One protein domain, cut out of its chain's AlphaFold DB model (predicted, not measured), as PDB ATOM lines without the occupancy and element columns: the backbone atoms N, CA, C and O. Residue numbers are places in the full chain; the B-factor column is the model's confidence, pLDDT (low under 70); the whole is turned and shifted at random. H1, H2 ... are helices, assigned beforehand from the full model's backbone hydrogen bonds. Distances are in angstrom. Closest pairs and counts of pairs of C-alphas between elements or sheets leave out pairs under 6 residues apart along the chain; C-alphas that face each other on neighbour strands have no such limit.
ATOM      1  N   THR A   4    -192.999  59.687  22.493       87.62
ATOM      2  CA  THR A   4    -191.928  59.744  21.488       87.62
ATOM      3  C   THR A   4    -192.422  59.235  20.139       87.62
ATOM      4  O   THR A   4    -192.251  59.916  19.136       87.62
ATOM      5  N   LEU A   5    -193.099  58.082  20.126       88.88
ATOM      6  CA  LEU A   5    -193.666  57.513  18.904       88.88
ATOM      7  C   LEU A   5    -194.703  58.455  18.284       88.88
ATOM      8  O   LEU A   5    -194.635  58.715  17.093       88.88
ATOM      9  N   ALA A   6    -195.607  59.016  19.089       89.50
ATOM     10  CA  ALA A   6    -196.614  59.959  18.606       89.50
ATOM     11  C   ALA A   6    -195.980  61.194  17.947       89.50
ATOM     12  O   ALA A   6    -196.376  61.587  16.858       89.50
ATOM     13  N   ASN A   7    -194.945  61.773  18.560       91.12
ATOM     14  CA  ASN A   7    -194.252  62.921  17.978       91.12
ATOM     15  C   ASN A   7    -193.487  62.576  16.698       91.12
ATOM     16  O   ASN A   7    -193.451  63.404  15.793       91.12
ATOM     17  N   LEU A   8    -192.891  61.381  16.609       92.19
ATOM     18  CA  LEU A   8    -192.268  60.912  15.370       92.19
ATOM     19  C   LEU A   8    -193.319  60.768  14.271       92.19
ATOM     20  O   LEU A   8    -193.157  61.330  13.198       92.19
ATOM     21  N   LEU A   9    -194.428  60.084  14.556       94.06
ATOM     22  CA  LEU A   9    -195.515  59.907  13.597       94.06
ATOM     23  C   LEU A   9    -196.095  61.251  13.139       94.06
ATOM     24  O   LEU A   9    -196.317  61.445  11.951       94.06
ATOM     25  N   ILE A  10    -196.267  62.219  14.040       93.75
ATOM     26  CA  ILE A  10    -196.715  63.559  13.643       93.75
ATOM     27  C   ILE A  10    -195.672  64.254  12.763       93.75
ATOM     28  O   ILE A  10    -196.041  64.846  11.752       93.75
ATOM     29  N   LEU A  11    -194.382  64.166  13.103       94.06
ATOM     30  CA  LEU A  11    -193.311  64.746  12.291       94.06
ATOM     31  C   LEU A  11    -193.291  64.150  10.874       94.06
ATOM     32  O   LEU A  11    -193.221  64.905   9.906       94.06
ATOM     33  N   GLY A  12    -193.396  62.824  10.752       94.50
ATOM     34  CA  GLY A  12    -193.513  62.134   9.464       94.50
ATOM     35  C   GLY A  12    -194.764  62.558   8.693       94.50
ATOM     36  O   GLY A  12    -194.691  62.861   7.510       94.50
ATOM     37  N   GLY A  13    -195.914  62.677   9.361       94.25
ATOM     38  CA  GLY A  13    -197.153  63.105   8.711       94.25
ATOM     39  C   GLY A  13    -197.087  64.538   8.189       94.25
ATOM     40  O   GLY A  13    -197.542  64.825   7.085       94.25
ATOM     41  N   VAL A  14    -196.473  65.442   8.956       93.19
ATOM     42  CA  VAL A  14    -196.220  66.821   8.520       93.19
ATOM     43  C   VAL A  14    -195.256  66.846   7.332       93.19
ATOM     44  O   VAL A  14    -195.509  67.566   6.369       93.19
ATOM     45  N   ASN A  15    -194.191  66.038   7.366       93.31
ATOM     46  CA  ASN A  15    -193.258  65.900   6.247       93.31
ATOM     47  C   ASN A  15    -193.963  65.424   4.971       93.31
ATOM     48  O   ASN A  15    -193.804  66.031   3.913       93.31
ATOM     49  N   HIS A  16    -194.816  64.411   5.107       92.25
ATOM     50  CA  HIS A  16    -195.627  63.886   4.022       92.25
ATOM     51  C   HIS A  16    -196.512  64.969   3.396       92.25
ATOM     52  O   HIS A  16    -196.503  65.155   2.183       92.25
ATOM     53  N   ILE A  17    -197.222  65.755   4.213       92.06
ATOM     54  CA  ILE A  17    -198.069  66.859   3.733       92.06
ATOM     55  C   ILE A  17    -197.238  67.923   3.006       92.06
ATOM     56  O   ILE A  17    -197.628  68.373   1.931       92.06
ATOM     57  N   ILE A  18    -196.090  68.311   3.566       90.81
ATOM     58  CA  ILE A  18    -195.213  69.328   2.969       90.81
ATOM     59  C   ILE A  18    -194.654  68.866   1.621       90.81
ATOM     60  O   ILE A  18    -194.508  69.697   0.729       90.81
ATOM     61  N   SER A  19    -194.421  67.563   1.433       87.94
ATOM     62  CA  SER A  19    -193.922  67.013   0.164       87.94
ATOM     63  C   SER A  19    -194.846  67.277  -1.036       87.94
ATOM     64  O   SER A  19    -194.374  67.347  -2.168       87.94
ATOM     65  N   TYR A  20    -196.145  67.492  -0.791       87.56
ATOM     66  CA  TYR A  20    -197.128  67.837  -1.824       87.56
ATOM     67  C   TYR A  20    -197.234  69.339  -2.104       87.56
ATOM     68  O   TYR A  20    -197.904  69.741  -3.057       87.56
ATOM     69  N   ILE A  21    -196.603  70.185  -1.289       91.69
ATOM     70  CA  ILE A  21    -196.623  71.632  -1.489       91.69
ATOM     71  C   ILE A  21    -195.520  71.983  -2.499       91.69
ATOM     72  O   ILE A  21    -194.355  71.658  -2.260       91.69
ATOM     73  N   PRO A  22    -195.835  72.673  -3.612       89.31
ATOM     74  CA  PRO A  22    -194.838  73.065  -4.605       89.31
ATOM     75  C   PRO A  22    -193.991  74.233  -4.078       89.31
ATOM     76  O   PRO A  22    -194.205  75.397  -4.418       89.31
ATOM     77  N   LEU A  23    -193.042  73.925  -3.198       89.31
ATOM     78  CA  LEU A  23    -192.122  74.890  -2.608       89.31
ATOM     79  C   LEU A  23    -190.857  75.053  -3.472       89.31
ATOM     80  O   LEU A  23    -190.395  74.088  -4.088       89.31
ATOM     81  N   PRO A  24    -190.241  76.251  -3.489       93.75
ATOM     82  CA  PRO A  24    -188.915  76.461  -4.061       93.75
ATOM     83  C   PRO A  24    -187.880  75.462  -3.529       93.75
ATOM     84  O   PRO A  24    -187.875  75.131  -2.342       93.75
ATOM     85  N   GLN A  25    -186.937  75.048  -4.380       89.75
ATOM     86  CA  GLN A  25    -185.934  74.025  -4.051       89.75
ATOM     87  C   GLN A  25    -185.147  74.333  -2.766       89.75
ATOM     88  O   GLN A  25    -184.930  73.436  -1.952       89.75
ATOM     89  N   LEU A  26    -184.772  75.598  -2.552       92.94
ATOM     90  CA  LEU A  26    -184.088  76.035  -1.332       92.94
ATOM     91  C   LEU A  26    -184.924  75.758  -0.073       92.94
ATOM     92  O   LEU A  26    -184.391  75.309   0.938       92.94
ATOM     93  N   ILE A  27    -186.239  75.984  -0.133       91.75
ATOM     94  CA  ILE A  27    -187.143  75.747   0.999       91.75
ATOM     95  C   ILE A  27    -187.254  74.247   1.285       91.75
ATOM     96  O   ILE A  27    -187.186  73.854   2.446       91.75
ATOM     97  N   ASN A  28    -187.326  73.404   0.250       87.88
ATOM     98  CA  ASN A  28    -187.322  71.947   0.419       87.88
ATOM     99  C   ASN A  28    -186.030  71.441   1.075       87.88
ATOM    100  O   ASN A  28    -186.075  70.568   1.941       87.88
ATOM    101  N   GLN A  29    -184.878  72.016   0.720       88.81
ATOM    102  CA  GLN A  29    -183.598  71.678   1.351       88.81
ATOM    103  C   GLN A  29    -183.561  72.100   2.823       88.81
ATOM    104  O   GLN A  29    -183.191  71.297   3.679       88.81
ATOM    105  N   ILE A  30    -183.993  73.329   3.132       92.88
ATOM    106  CA  ILE A  30    -184.097  73.814   4.515       92.88
ATOM    107  C   ILE A  30    -185.026  72.901   5.324       92.88
ATOM    108  O   ILE A  30    -184.670  72.480   6.424       92.88
ATOM    109  N   TRP A  31    -186.185  72.545   4.766       92.50
ATOM    110  CA  TRP A  31    -187.133  71.636   5.403       92.50
ATOM    111  C   TRP A  31    -186.525  70.253   5.662       92.50
ATOM    112  O   TRP A  31    -186.632  69.748   6.777       92.50
ATOM    113  N   SER A  32    -185.820  69.670   4.690       88.19
ATOM    114  CA  SER A  32    -185.150  68.374   4.858       88.19
ATOM    115  C   SER A  32    -184.128  68.387   5.999       88.19
ATOM    116  O   SER A  32    -184.042  67.416   6.752       88.19
ATOM    117  N   VAL A  33    -183.367  69.474   6.158       92.81
ATOM    118  CA  VAL A  33    -182.408  69.622   7.266       92.81
ATOM    119  C   VAL A  33    -183.142  69.742   8.601       92.81
ATOM    120  O   VAL A  33    -182.795  69.054   9.562       92.81
ATOM    121  N   LEU A  34    -184.190  70.569   8.661       92.44
ATOM    122  CA  LEU A  34    -185.015  70.726   9.860       92.44
ATOM    123  C   LEU A  34    -185.677  69.410  10.274       92.44
ATOM    124  O   LEU A  34    -185.673  69.081  11.460       92.44
ATOM    125  N   PHE A  35    -186.190  68.636   9.319       91.88
ATOM    126  CA  PHE A  35    -186.783  67.326   9.566       91.88
ATOM    127  C   PHE A  35    -185.800  66.391  10.280       91.88
ATOM    128  O   PHE A  35    -186.142  65.826  11.318       91.88
ATOM    129  N   ILE A  36    -184.560  66.289   9.789       91.31
ATOM    130  CA  ILE A  36    -183.517  65.456  10.409       91.31
ATOM    131  C   ILE A  36    -183.204  65.946  11.830       91.31
ATOM    132  O   ILE A  36    -183.127  65.140  12.758       91.31
ATOM    133  N   ILE A  37    -183.068  67.262  12.025       92.38
ATOM    134  CA  ILE A  37    -182.806  67.852  13.346       92.38
ATOM    135  C   ILE A  37    -183.933  67.502  14.324       92.38
ATOM    136  O   ILE A  37    -183.667  66.999  15.419       92.38
ATOM    137  N   PHE A  38    -185.193  67.718  13.940       91.50
ATOM    138  CA  PHE A  38    -186.336  67.403  14.794       91.50
ATOM    139  C   PHE A  38    -186.456  65.907  15.071       91.50
ATOM    140  O   PHE A  38    -186.724  65.530  16.213       91.50
ATOM    141  N   PHE A  39    -186.197  65.059  14.077       91.12
ATOM    142  CA  PHE A  39    -186.195  63.609  14.235       91.12
ATOM    143  C   PHE A  39    -185.196  63.167  15.314       91.12
ATOM    144  O   PHE A  39    -185.567  62.478  16.267       91.12
ATOM    145  N   VAL A  40    -183.949  63.643  15.232       91.75
ATOM    146  CA  VAL A  40    -182.903  63.345  16.223       91.75
ATOM    147  C   VAL A  40    -183.267  63.900  17.604       91.75
ATOM    148  O   VAL A  40    -183.135  63.194  18.605       91.75
ATOM    149  N   ILE A  41    -183.776  65.134  17.683       90.31
ATOM    150  CA  ILE A  41    -184.198  65.737  18.957       90.31
ATOM    151  C   ILE A  41    -185.297  64.906  19.623       90.31
ATOM    152  O   ILE A  41    -185.218  64.671  20.828       90.31
ATOM    153  N   ILE A  42    -186.304  64.449  18.872       89.62
ATOM    154  CA  ILE A  42    -187.406  63.641  19.414       89.62
ATOM    155  C   ILE A  42    -186.884  62.302  19.950       89.62
ATOM    156  O   ILE A  42    -187.302  61.877  21.030       89.62
ATOM    157  N   LEU A  43    -185.944  61.661  19.247       88.50
ATOM    158  CA  LEU A  43    -185.325  60.413  19.700       88.50
ATOM    159  C   LEU A  43    -184.527  60.590  21.001       88.50
ATOM    160  O   LEU A  43    -184.624  59.755  21.903       88.50
ATOM    161  N   LEU A  44    -183.760  61.679  21.116       88.00
ATOM    162  CA  LEU A  44    -182.906  61.943  22.279       88.00
ATOM    163  C   LEU A  44    -183.695  62.483  23.481       88.00
ATOM    164  O   LEU A  44    -183.470  62.067  24.618       88.00
ATOM    165  N   LYS A  45    -184.647  63.395  23.257       83.69
ATOM    166  CA  LYS A  45    -185.489  63.984  24.307       83.69
ATOM    167  C   LYS A  45    -186.861  63.318  24.339       83.69
ATOM    168  O   LYS A  45    -187.849  63.863  23.858       83.69
ATOM    169  N   LYS A  46    -186.952  62.186  25.043       67.25
ATOM    170  CA  LYS A  46    -188.190  61.388  25.185       67.25
ATOM    171  C   LYS A  46    -189.417  62.156  25.723       67.25
ATOM    172  O   LYS A  46    -190.542  61.749  25.450       67.25
ATOM    173  N   ASN A  47    -189.215  63.275  26.431       66.31
ATOM    174  CA  ASN A  47    -190.279  64.150  26.962       66.31
ATOM    175  C   ASN A  47    -190.550  65.408  26.116       66.31
ATOM    176  O   ASN A  47    -191.307  66.285  26.536       66.31
ATOM    177  N   PHE A  48    -189.923  65.535  24.949       69.88
ATOM    178  CA  PHE A  48    -190.144  66.665  24.056       69.88
ATOM    179  C   PHE A  48    -191.576  66.622  23.522       69.88
ATOM    180  O   PHE A  48    -192.011  65.593  23.021       69.88
ATOM    181  N   SER A  49    -192.332  67.708  23.673       69.88
ATOM    182  CA  SER A  49    -193.775  67.752  23.394       69.88
ATOM    183  C   SER A  49    -194.125  68.821  22.361       69.88
ATOM    184  O   SER A  49    -195.094  69.560  22.513       69.88
ATOM    185  N   LEU A  50    -193.333  68.896  21.287       73.62
ATOM    186  CA  LEU A  50    -193.478  69.918  20.243       73.62
ATOM    187  C   LEU A  50    -194.901  69.983  19.664       73.62
ATOM    188  O   LEU A  50    -195.388  71.067  19.356       73.62
ATOM    189  N   PHE A  51    -195.594  68.843  19.596       83.25
ATOM    190  CA  PHE A  51    -196.937  68.733  19.026       83.25
ATOM    191  C   PHE A  51    -198.065  68.587  20.063       83.25
ATOM    192  O   PHE A  51    -199.212  68.358  19.677       83.25
ATOM    193  N   ALA A  52    -197.793  68.759  21.364       82.12
ATOM    194  CA  ALA A  52    -198.824  68.639  22.403       82.12
ATOM    195  C   ALA A  52    -200.042  69.566  22.201       82.12
ATOM    196  O   ALA A  52    -201.169  69.104  22.394       82.12
ATOM    197  N   PRO A  53    -199.887  70.835  21.763       81.81
ATOM    198  CA  PRO A  53    -201.041  71.684  21.467       81.81
ATOM    199  C   PRO A  53    -201.935  71.107  20.361       81.81
ATOM    200  O   PRO A  53    -203.159  71.179  20.460       81.81
ATOM    201  N   MET A  54    -201.333  70.504  19.330       80.12
ATOM    202  CA  MET A  54    -202.058  69.900  18.210       80.12
ATOM    203  C   MET A  54    -202.800  68.638  18.653       80.12
ATOM    204  O   MET A  54    -203.996  68.514  18.397       80.12
ATOM    205  N   GLN A  55    -202.122  67.766  19.404       83.19
ATOM    206  CA  GLN A  55    -202.698  66.548  19.981       83.19
ATOM    207  C   GLN A  55    -203.915  66.845  20.866       83.19
ATOM    208  O   GLN A  55    -204.930  66.155  20.776       83.19
ATOM    209  N   ASN A  56    -203.835  67.893  21.691       82.31
ATOM    210  CA  ASN A  56    -204.893  68.228  22.645       82.31
ATOM    211  C   ASN A  56    -206.077  68.951  21.989       82.31
ATOM    212  O   ASN A  56    -207.225  68.680  22.327       82.31
ATOM    213  N   LYS A  57    -205.812  69.884  21.066       82.94
ATOM    214  CA  LYS A  57    -206.858  70.717  20.451       82.94
ATOM    215  C   LYS A  57    -207.517  70.051  19.242       82.94
ATOM    216  O   LYS A  57    -208.682  70.312  18.962       82.94
ATOM    217  N   PHE A  58    -206.784  69.191  18.538       85.88
ATOM    218  CA  PHE A  58    -207.203  68.576  17.279       85.88
ATOM    219  C   PHE A  58    -206.928  67.067  17.272       85.88
ATOM    220  O   PHE A  58    -206.318  66.540  16.341       85.88
ATOM    221  N   SER A  59    -207.389  66.356  18.303       83.19
ATOM    222  CA  SER A  59    -207.125  64.919  18.487       83.19
ATOM    223  C   SER A  59    -207.502  64.072  17.265       83.19
ATOM    224  O   SER A  59    -206.689  63.286  16.788       83.19
ATOM    225  N   LYS A  60    -208.684  64.305  16.680       87.38
ATOM    226  CA  LYS A  60    -209.153  63.580  15.485       87.38
ATOM    227  C   LYS A  60    -208.234  63.771  14.280       87.38
ATOM    228  O   LYS A  60    -207.815  62.802  13.667       87.38
ATOM    229  N   ILE A  61    -207.887  65.018  13.959       88.69
ATOM    230  CA  ILE A  61    -206.989  65.333  12.832       88.69
ATOM    231  C   ILE A  61    -205.599  64.748  13.092       88.69
ATOM    232  O   ILE A  61    -204.951  64.243  12.179       88.69
ATOM    233  N   THR A  62    -205.166  64.759  14.351       90.88
ATOM    234  CA  THR A  62    -203.859  64.236  14.737       90.88
ATOM    235  C   THR A  62    -203.717  62.752  14.406       90.88
ATOM    236  O   THR A  62    -202.669  62.367  13.906       90.88
ATOM    237  N   HIS A  63    -204.765  61.935  14.552       91.94
ATOM    238  CA  HIS A  63    -204.709  60.522  14.158       91.94
ATOM    239  C   HIS A  63    -204.500  60.311  12.656       91.94
ATOM    240  O   HIS A  63    -203.789  59.387  12.269       91.94
ATOM    241  N   TYR A  64    -205.061  61.174  11.805       93.94
ATOM    242  CA  TYR A  64    -204.782  61.127  10.366       93.94
ATOM    243  C   TYR A  64    -203.335  61.515  10.063       93.94
ATOM    244  O   TYR A  64    -202.686  60.857   9.256       93.94
ATOM    245  N   ILE A  65    -202.807  62.539  10.736       94.19
ATOM    246  CA  ILE A  65    -201.410  62.961  10.568       94.19
ATOM    247  C   ILE A  65    -200.458  61.860  11.059       94.19
ATOM    248  O   ILE A  65    -199.492  61.532  10.379       94.19
ATOM    249  N   GLU A  66    -200.747  61.227  12.195       94.12
ATOM    250  CA  GLU A  66    -199.971  60.095  12.709       94.12
ATOM    251  C   GLU A  66    -199.981  58.904  11.739       94.12
ATOM    252  O   GLU A  66    -198.940  58.293  11.492       94.12
ATOM    253  N   ALA A  67    -201.145  58.593  11.165       94.75
ATOM    254  CA  ALA A  67    -201.299  57.529  10.180       94.75
ATOM    255  C   ALA A  67    -200.494  57.819   8.902       94.75
ATOM    256  O   ALA A  67    -199.792  56.936   8.409       94.75
ATOM    257  N   LEU A  68    -200.521  59.065   8.418       95.94
ATOM    258  CA  LEU A  68    -199.678  59.508   7.305       95.94
ATOM    259  C   LEU A  68    -198.194  59.356   7.625       95.94
ATOM    260  O   LEU A  68    -197.449  58.852   6.795       95.94
ATOM    261  N   GLY A  69    -197.759  59.722   8.831       95.62
ATOM    262  CA  GLY A  69    -196.358  59.566   9.212       95.62
ATOM    263  C   GLY A  69    -195.895  58.120   9.283       95.62
ATOM    264  O   GLY A  69    -194.757  57.832   8.928       95.62
ATOM    265  N   ALA A  70    -196.767  57.192   9.686       95.12
ATOM    266  CA  ALA A  70    -196.445  55.768   9.633       95.12
ATOM    267  C   ALA A  70    -196.160  55.320   8.191       95.12
ATOM    268  O   ALA A  70    -195.175  54.625   7.946       95.12
ATOM    269  N   VAL A  71    -196.990  55.758   7.241       96.06
ATOM    270  CA  VAL A  71    -196.793  55.470   5.816       96.06
ATOM    271  C   VAL A  71    -195.537  56.165   5.282       96.06
ATOM    272  O   VAL A  71    -194.749  55.527   4.588       96.06
ATOM    273  N   ASP A  72    -195.292  57.421   5.662       94.06
ATOM    274  CA  ASP A  72    -194.107  58.190   5.261       94.06
ATOM    275  C   ASP A  72    -192.807  57.479   5.661       94.06
ATOM    276  O   ASP A  72    -191.915  57.282   4.836       94.06
ATOM    277  N   TYR A  73    -192.721  56.982   6.900       93.88
ATOM    278  CA  TYR A  73    -191.552  56.224   7.350       93.88
ATOM    279  C   TYR A  73    -191.389  54.875   6.642       93.88
ATOM    280  O   TYR A  73    -190.255  54.447   6.413       93.88
ATOM    281  N   LEU A  74    -192.486  54.205   6.271       93.44
ATOM    282  CA  LEU A  74    -192.414  52.983   5.467       93.44
ATOM    283  C   LEU A  74    -191.862  53.278   4.067       93.44
ATOM    284  O   LEU A  74    -190.968  52.564   3.614       93.44
ATOM    285  N   ILE A  75    -192.318  54.346   3.407       92.06
ATOM    286  CA  ILE A  75    -191.766  54.773   2.110       92.06
ATOM    287  C   ILE A  75    -190.307  55.189   2.253       92.06
ATOM    288  O   ILE A  75    -189.491  54.859   1.399       92.06
ATOM    289  N   PHE A  76    -189.942  55.888   3.324       89.94
ATOM    290  CA  PHE A  76    -188.550  56.255   3.550       89.94
ATOM    291  C   PHE A  76    -187.654  55.005   3.617       89.94
ATOM    292  O   PHE A  76    -186.623  54.931   2.946       89.94
ATOM    293  N   LEU A  77    -188.074  53.985   4.370       90.00
ATOM    294  CA  LEU A  77    -187.319  52.743   4.517       90.00
ATOM    295  C   LEU A  77    -187.285  51.921   3.220       90.00
ATOM    296  O   LEU A  77    -186.220  51.505   2.775       90.00
ATOM    297  N   PHE A  78    -188.437  51.669   2.603       93.12
ATOM    298  CA  PHE A  78    -188.521  50.762   1.457       93.12
ATOM    299  C   PHE A  78    -188.320  51.450   0.109       93.12
ATOM    300  O   PHE A  78    -188.000  50.777  -0.862       93.12
ATOM    301  N   GLY A  79    -188.484  52.764   0.039       92.31
ATOM    302  CA  GLY A  79    -188.290  53.577  -1.156       92.31
ATOM    303  C   GLY A  79    -186.928  54.246  -1.158       92.31
ATOM    304  O   GLY A  79    -186.075  53.908  -1.975       92.31
ATOM    305  N   THR A  80    -186.691  55.168  -0.222       89.94
ATOM    306  CA  THR A  80    -185.462  55.976  -0.211       89.94
ATOM    307  C   THR A  80    -184.219  55.136   0.086       89.94
ATOM    308  O   THR A  80    -183.261  55.176  -0.686       89.94
ATOM    309  N   VAL A  81    -184.219  54.336   1.161       92.19
ATOM    310  CA  VAL A  81    -183.049  53.501   1.505       92.19
ATOM    311  C   VAL A  81    -182.801  52.431   0.442       92.19
ATOM    312  O   VAL A  81    -181.660  52.254   0.016       92.19
ATOM    313  N   ALA A  82    -183.850  51.762  -0.048       92.19
ATOM    314  CA  ALA A  82    -183.705  50.807  -1.147       92.19
ATOM    315  C   ALA A  82    -183.156  51.480  -2.416       92.19
ATOM    316  O   ALA A  82    -182.245  50.943  -3.044       92.19
ATOM    317  N   GLY A  83    -183.636  52.679  -2.755       92.38
ATOM    318  CA  GLY A  83    -183.146  53.471  -3.884       92.38
ATOM    319  C   GLY A  83    -181.666  53.805  -3.789       92.38
ATOM    320  O   GLY A  83    -180.957  53.672  -4.784       92.38
ATOM    321  N   PHE A  84    -181.163  54.133  -2.597       93.06
ATOM    322  CA  PHE A  84    -179.723  54.305  -2.395       93.06
ATOM    323  C   PHE A  84    -178.937  53.019  -2.666       93.06
ATOM    324  O   PHE A  84    -177.888  53.072  -3.308       93.06
ATOM    325  N   ILE A  85    -179.443  51.864  -2.228       94.62
ATOM    326  CA  ILE A  85    -178.798  50.564  -2.462       94.62
ATOM    327  C   ILE A  85    -178.783  50.232  -3.960       94.62
ATOM    328  O   ILE A  85    -177.724  49.921  -4.506       94.62
ATOM    329  N   PHE A  86    -179.929  50.342  -4.641       94.12
ATOM    330  CA  PHE A  86    -180.023  50.116  -6.087       94.12
ATOM    331  C   PHE A  86    -179.113  51.072  -6.866       94.12
ATOM    332  O   PHE A  86    -178.357  50.626  -7.727       94.12
ATOM    333  N   GLY A  87    -179.116  52.361  -6.512       93.94
ATOM    334  CA  GLY A  87    -178.258  53.372  -7.125       93.94
ATOM    335  C   GLY A  87    -176.769  53.064  -6.954       93.94
ATOM    336  O   GLY A  87    -176.015  53.125  -7.925       93.94
ATOM    337  N   TYR A  88    -176.349  52.657  -5.753       94.62
ATOM    338  CA  TYR A  88    -174.970  52.238  -5.491       94.62
ATOM    339  C   TYR A  88    -174.565  51.024  -6.338       94.62
ATOM    340  O   TYR A  88    -173.512  51.044  -6.979       94.62
ATOM    341  N   ILE A  89    -175.403  49.983  -6.390       95.31
ATOM    342  CA  ILE A  89    -175.114  48.769  -7.167       95.31
ATOM    343  C   ILE A  89    -175.054  49.090  -8.667       95.31
ATOM    344  O   ILE A  89    -174.126  48.641  -9.346       95.31
ATOM    345  N   SER A  90    -175.998  49.877  -9.193       93.75
ATOM    346  CA  SER A  90    -175.985  50.306 -10.598       93.75
ATOM    347  C   SER A  90    -174.717  51.095 -10.929       93.75
ATOM    348  O   SER A  90    -174.040  50.760 -11.904       93.75
ATOM    349  N   ALA A  91    -174.325  52.054 -10.083       93.56
ATOM    350  CA  ALA A  91    -173.092  52.821 -10.265       93.56
ATOM    351  C   ALA A  91    -171.842  51.922 -10.244       93.56
ATOM    352  O   ALA A  91    -170.968  52.039 -11.105       93.56
ATOM    353  N   GLN A  92    -171.771  50.965  -9.312       96.56
ATOM    354  CA  GLN A  92    -170.659  50.016  -9.227       96.56
ATOM    355  C   GLN A  92    -170.573  49.115 -10.468       96.56
ATOM    356  O   GLN A  92    -169.476  48.784 -10.925       96.56
ATOM    357  N   ARG A  93    -171.706  48.692 -11.036       94.94
ATOM    358  CA  ARG A  93    -171.727  47.873 -12.257       94.94
ATOM    359  C   ARG A  93    -171.289  48.668 -13.475       94.94
ATOM    360  O   ARG A  93    -170.447  48.170 -14.219       94.94
ATOM    361  N   GLN A  94    -171.781  49.894 -13.617       94.19
ATOM    362  CA  GLN A  94    -171.374  50.797 -14.692       94.19
ATOM    363  C   GLN A  94    -169.873  51.089 -14.642       94.19
ATOM    364  O   GLN A  94    -169.204  50.979 -15.665       94.19
ATOM    365  N   TYR A  95    -169.319  51.346 -13.452       95.31
ATOM    366  CA  TYR A  95    -167.871  51.504 -13.262       95.31
ATOM    367  C   TYR A  95    -167.073  50.276 -13.739       95.31
ATOM    368  O   TYR A  95    -165.976  50.402 -14.270       95.31
ATOM    369  N   ASN A  96    -167.648  49.078 -13.596       96.19
ATOM    370  CA  ASN A  96    -167.058  47.812 -14.037       96.19
ATOM    371  C   ASN A  96    -167.450  47.406 -15.474       96.19
ATOM    372  O   ASN A  96    -167.323  46.228 -15.817       96.19
ATOM    373  N   ASN A  97    -167.953  48.330 -16.303       95.00
ATOM    374  CA  ASN A  97    -168.425  48.076 -17.674       95.00
ATOM    375  C   ASN A  97    -169.499  46.969 -17.780       95.00
ATOM    376  O   ASN A  97    -169.603  46.276 -18.792       95.00
ATOM    377  N   LYS A  98    -170.301  46.781 -16.726       94.69
ATOM    378  CA  LYS A  98    -171.458  45.876 -16.703       94.69
ATOM    379  C   LYS A  98    -172.747  46.693 -16.831       94.69
ATOM    380  O   LYS A  98    -172.797  47.814 -16.324       94.69
ATOM    381  N   PRO A  99    -173.809  46.136 -17.440       89.94
ATOM    382  CA  PRO A  99    -175.090  46.827 -17.514       89.94
ATOM    383  C   PRO A  99    -175.644  47.101 -16.102       89.94
ATOM    384  O   PRO A  99    -175.427  46.269 -15.201       89.94
ATOM    385  N   PRO A 100    -176.325  48.247 -15.895       91.25
ATOM    386  CA  PRO A 100    -176.990  48.575 -14.637       91.25
ATOM    387  C   PRO A 100    -178.165  47.620 -14.368       91.25
ATOM    388  O   PRO A 100    -178.506  46.783 -15.202       91.25
ATOM    389  N   ILE A 101    -178.761  47.709 -13.179       91.38
ATOM    390  CA  ILE A 101    -179.874  46.839 -12.750       91.38
ATOM    391  C   ILE A 101    -181.231  47.549 -12.818       91.38
ATOM    392  O   ILE A 101    -182.104  47.319 -11.981       91.38
ATOM    393  N   ASP A 102    -181.401  48.415 -13.817       87.38
ATOM    394  CA  ASP A 102    -182.547  49.322 -13.922       87.38
ATOM    395  C   ASP A 102    -183.876  48.566 -14.079       87.38
ATOM    396  O   ASP A 102    -184.859  48.942 -13.448       87.38
ATOM    397  N   ASP A 103    -183.893  47.442 -14.804       90.50
ATOM    398  CA  ASP A 103    -185.093  46.605 -14.966       90.50
ATOM    399  C   ASP A 103    -185.593  46.042 -13.624       90.50
ATOM    400  O   ASP A 103    -186.790  46.024 -13.338       90.50
ATOM    401  N   ILE A 104    -184.665  45.606 -12.765       90.50
ATOM    402  CA  ILE A 104    -184.985  45.057 -11.440       90.50
ATOM    403  C   ILE A 104    -185.469  46.178 -10.520       90.50
ATOM    404  O   ILE A 104    -186.450  46.003  -9.794       90.50
ATOM    405  N   ALA A 105    -184.792  47.330 -10.560       90.69
ATOM    406  CA  ALA A 105    -185.188  48.503  -9.795       90.69
ATOM    407  C   ALA A 105    -186.599  48.961 -10.195       90.69
ATOM    408  O   ALA A 105    -187.429  49.201  -9.320       90.69
ATOM    409  N   LEU A 106    -186.904  49.000 -11.495       92.44
ATOM    410  CA  LEU A 106    -188.216  49.377 -12.012       92.44
ATOM    411  C   LEU A 106    -189.322  48.479 -11.450       92.44
ATOM    412  O   LEU A 106    -190.279  48.985 -10.870       92.44
ATOM    413  N   VAL A 107    -189.163  47.154 -11.545       95.00
ATOM    414  CA  VAL A 107    -190.146  46.194 -11.010       95.00
ATOM    415  C   VAL A 107    -190.337  46.379  -9.502       95.00
ATOM    416  O   VAL A 107    -191.471  46.380  -9.018       95.00
ATOM    417  N   TYR A 108    -189.246  46.568  -8.756       94.62
ATOM    418  CA  TYR A 108    -189.307  46.808  -7.316       94.62
ATOM    419  C   TYR A 108    -190.101  48.079  -6.981       94.62
ATOM    420  O   TYR A 108    -191.018  48.027  -6.161       94.62
ATOM    421  N   PHE A 109    -189.792  49.206  -7.631       93.25
ATOM    422  CA  PHE A 109    -190.456  50.482  -7.355       93.25
ATOM    423  C   PHE A 109    -191.912  50.506  -7.814       93.25
ATOM    424  O   PHE A 109    -192.744  51.072  -7.107       93.25
ATOM    425  N   SER A 110    -192.255  49.823  -8.908       93.81
ATOM    426  CA  SER A 110    -193.655  49.638  -9.302       93.81
ATOM    427  C   SER A 110    -194.438  48.847  -8.251       93.81
ATOM    428  O   SER A 110    -195.522  49.258  -7.853       93.81
ATOM    429  N   CYS A 111    -193.891  47.741  -7.733       93.88
ATOM    430  CA  CYS A 111    -194.527  47.002  -6.634       93.88
ATOM    431  C   CYS A 111    -194.655  47.848  -5.361       93.88
ATOM    432  O   CYS A 111    -195.683  47.793  -4.680       93.88
ATOM    433  N   LEU A 112    -193.627  48.638  -5.043       94.19
ATOM    434  CA  LEU A 112    -193.637  49.521  -3.883       94.19
ATOM    435  C   LEU A 112    -194.728  50.591  -3.987       94.19
ATOM    436  O   LEU A 112    -195.370  50.892  -2.985       94.19
ATOM    437  N   GLU A 113    -194.968  51.134  -5.178       93.00
ATOM    438  CA  GLU A 113    -196.030  52.111  -5.424       93.00
ATOM    439  C   GLU A 113    -197.422  51.528  -5.114       93.00
ATOM    440  O   GLU A 113    -198.205  52.137  -4.381       93.00
ATOM    441  N   TYR A 114    -197.712  50.302  -5.560       93.62
ATOM    442  CA  TYR A 114    -198.963  49.623  -5.192       93.62
ATOM    443  C   TYR A 114    -199.068  49.373  -3.684       93.62
ATOM    444  O   TYR A 114    -200.124  49.600  -3.084       93.62
ATOM    445  N   ALA A 115    -197.975  48.930  -3.056       94.50
ATOM    446  CA  ALA A 115    -197.926  48.719  -1.612       94.50
ATOM    447  C   ALA A 115    -198.144  50.028  -0.836       94.50
ATOM    448  O   ALA A 115    -198.824  50.026   0.189       94.50
ATOM    449  N   TYR A 116    -197.627  51.147  -1.345       94.06
ATOM    450  CA  TYR A 116    -197.839  52.478  -0.788       94.06
ATOM    451  C   TYR A 116    -199.320  52.869  -0.802       94.06
ATOM    452  O   TYR A 116    -199.863  53.235   0.244       94.06
ATOM    453  N   TYR A 117    -200.005  52.729  -1.938       94.44
ATOM    454  CA  TYR A 117    -201.437  53.033  -2.013       94.44
ATOM    455  C   TYR A 117    -202.270  52.139  -1.090       94.44
ATOM    456  O   TYR A 117    -203.168  52.627  -0.402       94.44
ATOM    457  N   ALA A 118    -201.945  50.846  -1.006       95.44
ATOM    458  CA  ALA A 118    -202.598  49.941  -0.064       95.44
ATOM    459  C   ALA A 118    -202.361  50.366   1.398       95.44
ATOM    460  O   ALA A 118    -203.304  50.407   2.193       95.44
ATOM    461  N   ALA A 119    -201.126  50.740   1.746       95.62
ATOM    462  CA  ALA A 119    -200.775  51.221   3.077       95.62
ATOM    463  C   ALA A 119    -201.530  52.508   3.440       95.62
ATOM    464  O   ALA A 119    -202.038  52.603   4.557       95.62
ATOM    465  N   LEU A 120    -201.684  53.453   2.505       95.44
ATOM    466  CA  LEU A 120    -202.495  54.660   2.702       95.44
ATOM    467  C   LEU A 120    -203.955  54.334   3.017       95.44
ATOM    468  O   LEU A 120    -204.515  54.872   3.973       95.44
ATOM    469  N   VAL A 121    -204.573  53.440   2.241       96.88
ATOM    470  CA  VAL A 121    -205.971  53.040   2.462       96.88
ATOM    471  C   VAL A 121    -206.136  52.432   3.855       96.88
ATOM    472  O   VAL A 121    -207.024  52.838   4.604       96.88
ATOM    473  N   ILE A 122    -205.249  51.512   4.239       96.19
ATOM    474  CA  ILE A 122    -205.269  50.882   5.568       96.19
ATOM    475  C   ILE A 122    -205.069  51.930   6.673       96.19
ATOM    476  O   ILE A 122    -205.810  51.940   7.659       96.19
ATOM    477  N   ALA A 123    -204.105  52.835   6.497       95.38
ATOM    478  CA  ALA A 123    -203.796  53.900   7.443       95.38
ATOM    479  C   ALA A 123    -204.999  54.836   7.658       95.38
ATOM    480  O   ALA A 123    -205.334  55.164   8.798       95.38
ATOM    481  N   PHE A 124    -205.713  55.205   6.592       94.94
ATOM    482  CA  PHE A 124    -206.911  56.039   6.692       94.94
ATOM    483  C   PHE A 124    -208.117  55.312   7.279       94.94
ATOM    484  O   PHE A 124    -208.858  55.921   8.058       94.94
ATOM    485  N   ILE A 125    -208.311  54.026   6.979       95.69
ATOM    486  CA  ILE A 125    -209.342  53.212   7.643       95.69
ATOM    487  C   ILE A 125    -209.079  53.189   9.152       95.69
ATOM    488  O   ILE A 125    -209.985  53.459   9.942       95.69
ATOM    489  N   TRP A 126    -207.830  52.946   9.557       94.50
ATOM    490  CA  TRP A 126    -207.429  52.949  10.962       94.50
ATOM    491  C   TRP A 126    -207.635  54.315  11.630       94.50
ATOM    492  O   TRP A 126    -208.240  54.389  12.704       94.50
ATOM    493  N   ALA A 127    -207.206  55.404  10.984       93.38
ATOM    494  CA  ALA A 127    -207.378  56.759  11.505       93.38
ATOM    495  C   ALA A 127    -208.863  57.114  11.677       93.38
ATOM    496  O   ALA A 127    -209.254  57.685  12.698       93.38
ATOM    497  N   THR A 128    -209.702  56.714  10.719       93.25
ATOM    498  CA  THR A 128    -211.157  56.912  10.768       93.25
ATOM    499  C   THR A 128    -211.783  56.103  11.901       93.25
ATOM    500  O   THR A 128    -212.575  56.637  12.681       93.25
ATOM    501  N   TYR A 129    -211.390  54.833  12.041       92.00
ATOM    502  CA  TYR A 129    -211.845  53.959  13.119       92.00
ATOM    503  C   TYR A 129    -211.557  54.559  14.498       92.00
ATOM    504  O   TYR A 129    -212.471  54.689  15.313       92.00
ATOM    505  N   ILE A 130    -210.319  54.990  14.753       90.00
ATOM    506  CA  ILE A 130    -209.956  55.580  16.047       90.00
ATOM    507  C   ILE A 130    -210.648  56.924  16.278       90.00
ATOM    508  O   ILE A 130    -211.116  57.173  17.382       90.00
ATOM    509  N   SER A 131    -210.738  57.779  15.258       87.75
ATOM    510  CA  SER A 131    -211.235  59.153  15.429       87.75
ATOM    511  C   SER A 131    -212.747  59.255  15.636       87.75
ATOM    512  O   SER A 131    -213.219  60.245  16.206       87.75
ATOM    513  N   PHE A 132    -213.516  58.288  15.129       87.50
ATOM    514  CA  PHE A 132    -214.979  58.376  15.094       87.50
ATOM    515  C   PHE A 132    -215.704  57.178  15.701       87.50
ATOM    516  O   PHE A 132    -216.786  57.360  16.254       87.50
ATOM    517  N   PHE A 133    -215.146  55.972  15.600       79.94
ATOM    518  CA  PHE A 133    -215.856  54.747  15.977       79.94
ATOM    519  C   PHE A 133    -215.391  54.168  17.310       79.94
ATOM    520  O   PHE A 133    -216.181  53.552  18.028       79.94
ATOM    521  N   LYS A 134    -214.123  54.372  17.670       81.00
ATOM    522  CA  LYS A 134    -213.597  53.930  18.955       81.00
ATOM    523  C   LYS A 134    -214.164  54.809  20.070       81.00
ATOM    524  O   LYS A 134    -213.886  56.004  20.127       81.00
TER     525      LYS A 134
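AT A GLANCE: This is residues 4 to 134 of the 137 residues of an uncharacterized protein of Acetobacter sp. CAG:267 (UniProt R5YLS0). A long hairpin of two helices, H4 and H5, makes the longest axis; a shorter hairpin, H1 and H2, is set crosswise to it, with H1 packed across H4. Little H3 comes between the hairpins. The printed part has 131 residues with five named helices, H1 to H5 in order, all helix and loose: radius of gyration of the C-alphas 17.8 A, spans 58 by 31 by 29 A.

HOW THE PARTS SIT: H4, residues 59 to 95, touches H5, residues 102 to 133, opposite ways at a shallow tilt of 9 degrees; the closest C-alphas, Lys 60 and Ser 131, are 4.9 A apart. With residues 62 to 73 alone H4 touches H1, residues 4 to 19, only just about perpendicular at 70.4 degrees; the closest C-alphas, Gly 13 and Gly 69, are 3.7 A apart. H2, residues 25 to 44, touches H1 with residues 35 to 43 alone, closest at the C-alphas of Thr 4 and Ile 42, 6.3 A. Every O i to N i+4 pair is within hydrogen-bond range in H1, H2, H3, residues 52 to 57, and H5; in H4, 30 of 33.

IN THESE COORDINATES: H4 runs 52.2 A, from C-alpha 59 at (-207.125, 64.919, 18.487) to C-alpha 95 at (-167.871, 51.504, -13.262); H5 runs 45.1 A.

THE WHOLE: The printed part has no cut and no long link. Residues 46 to 49 have pLDDT under 70.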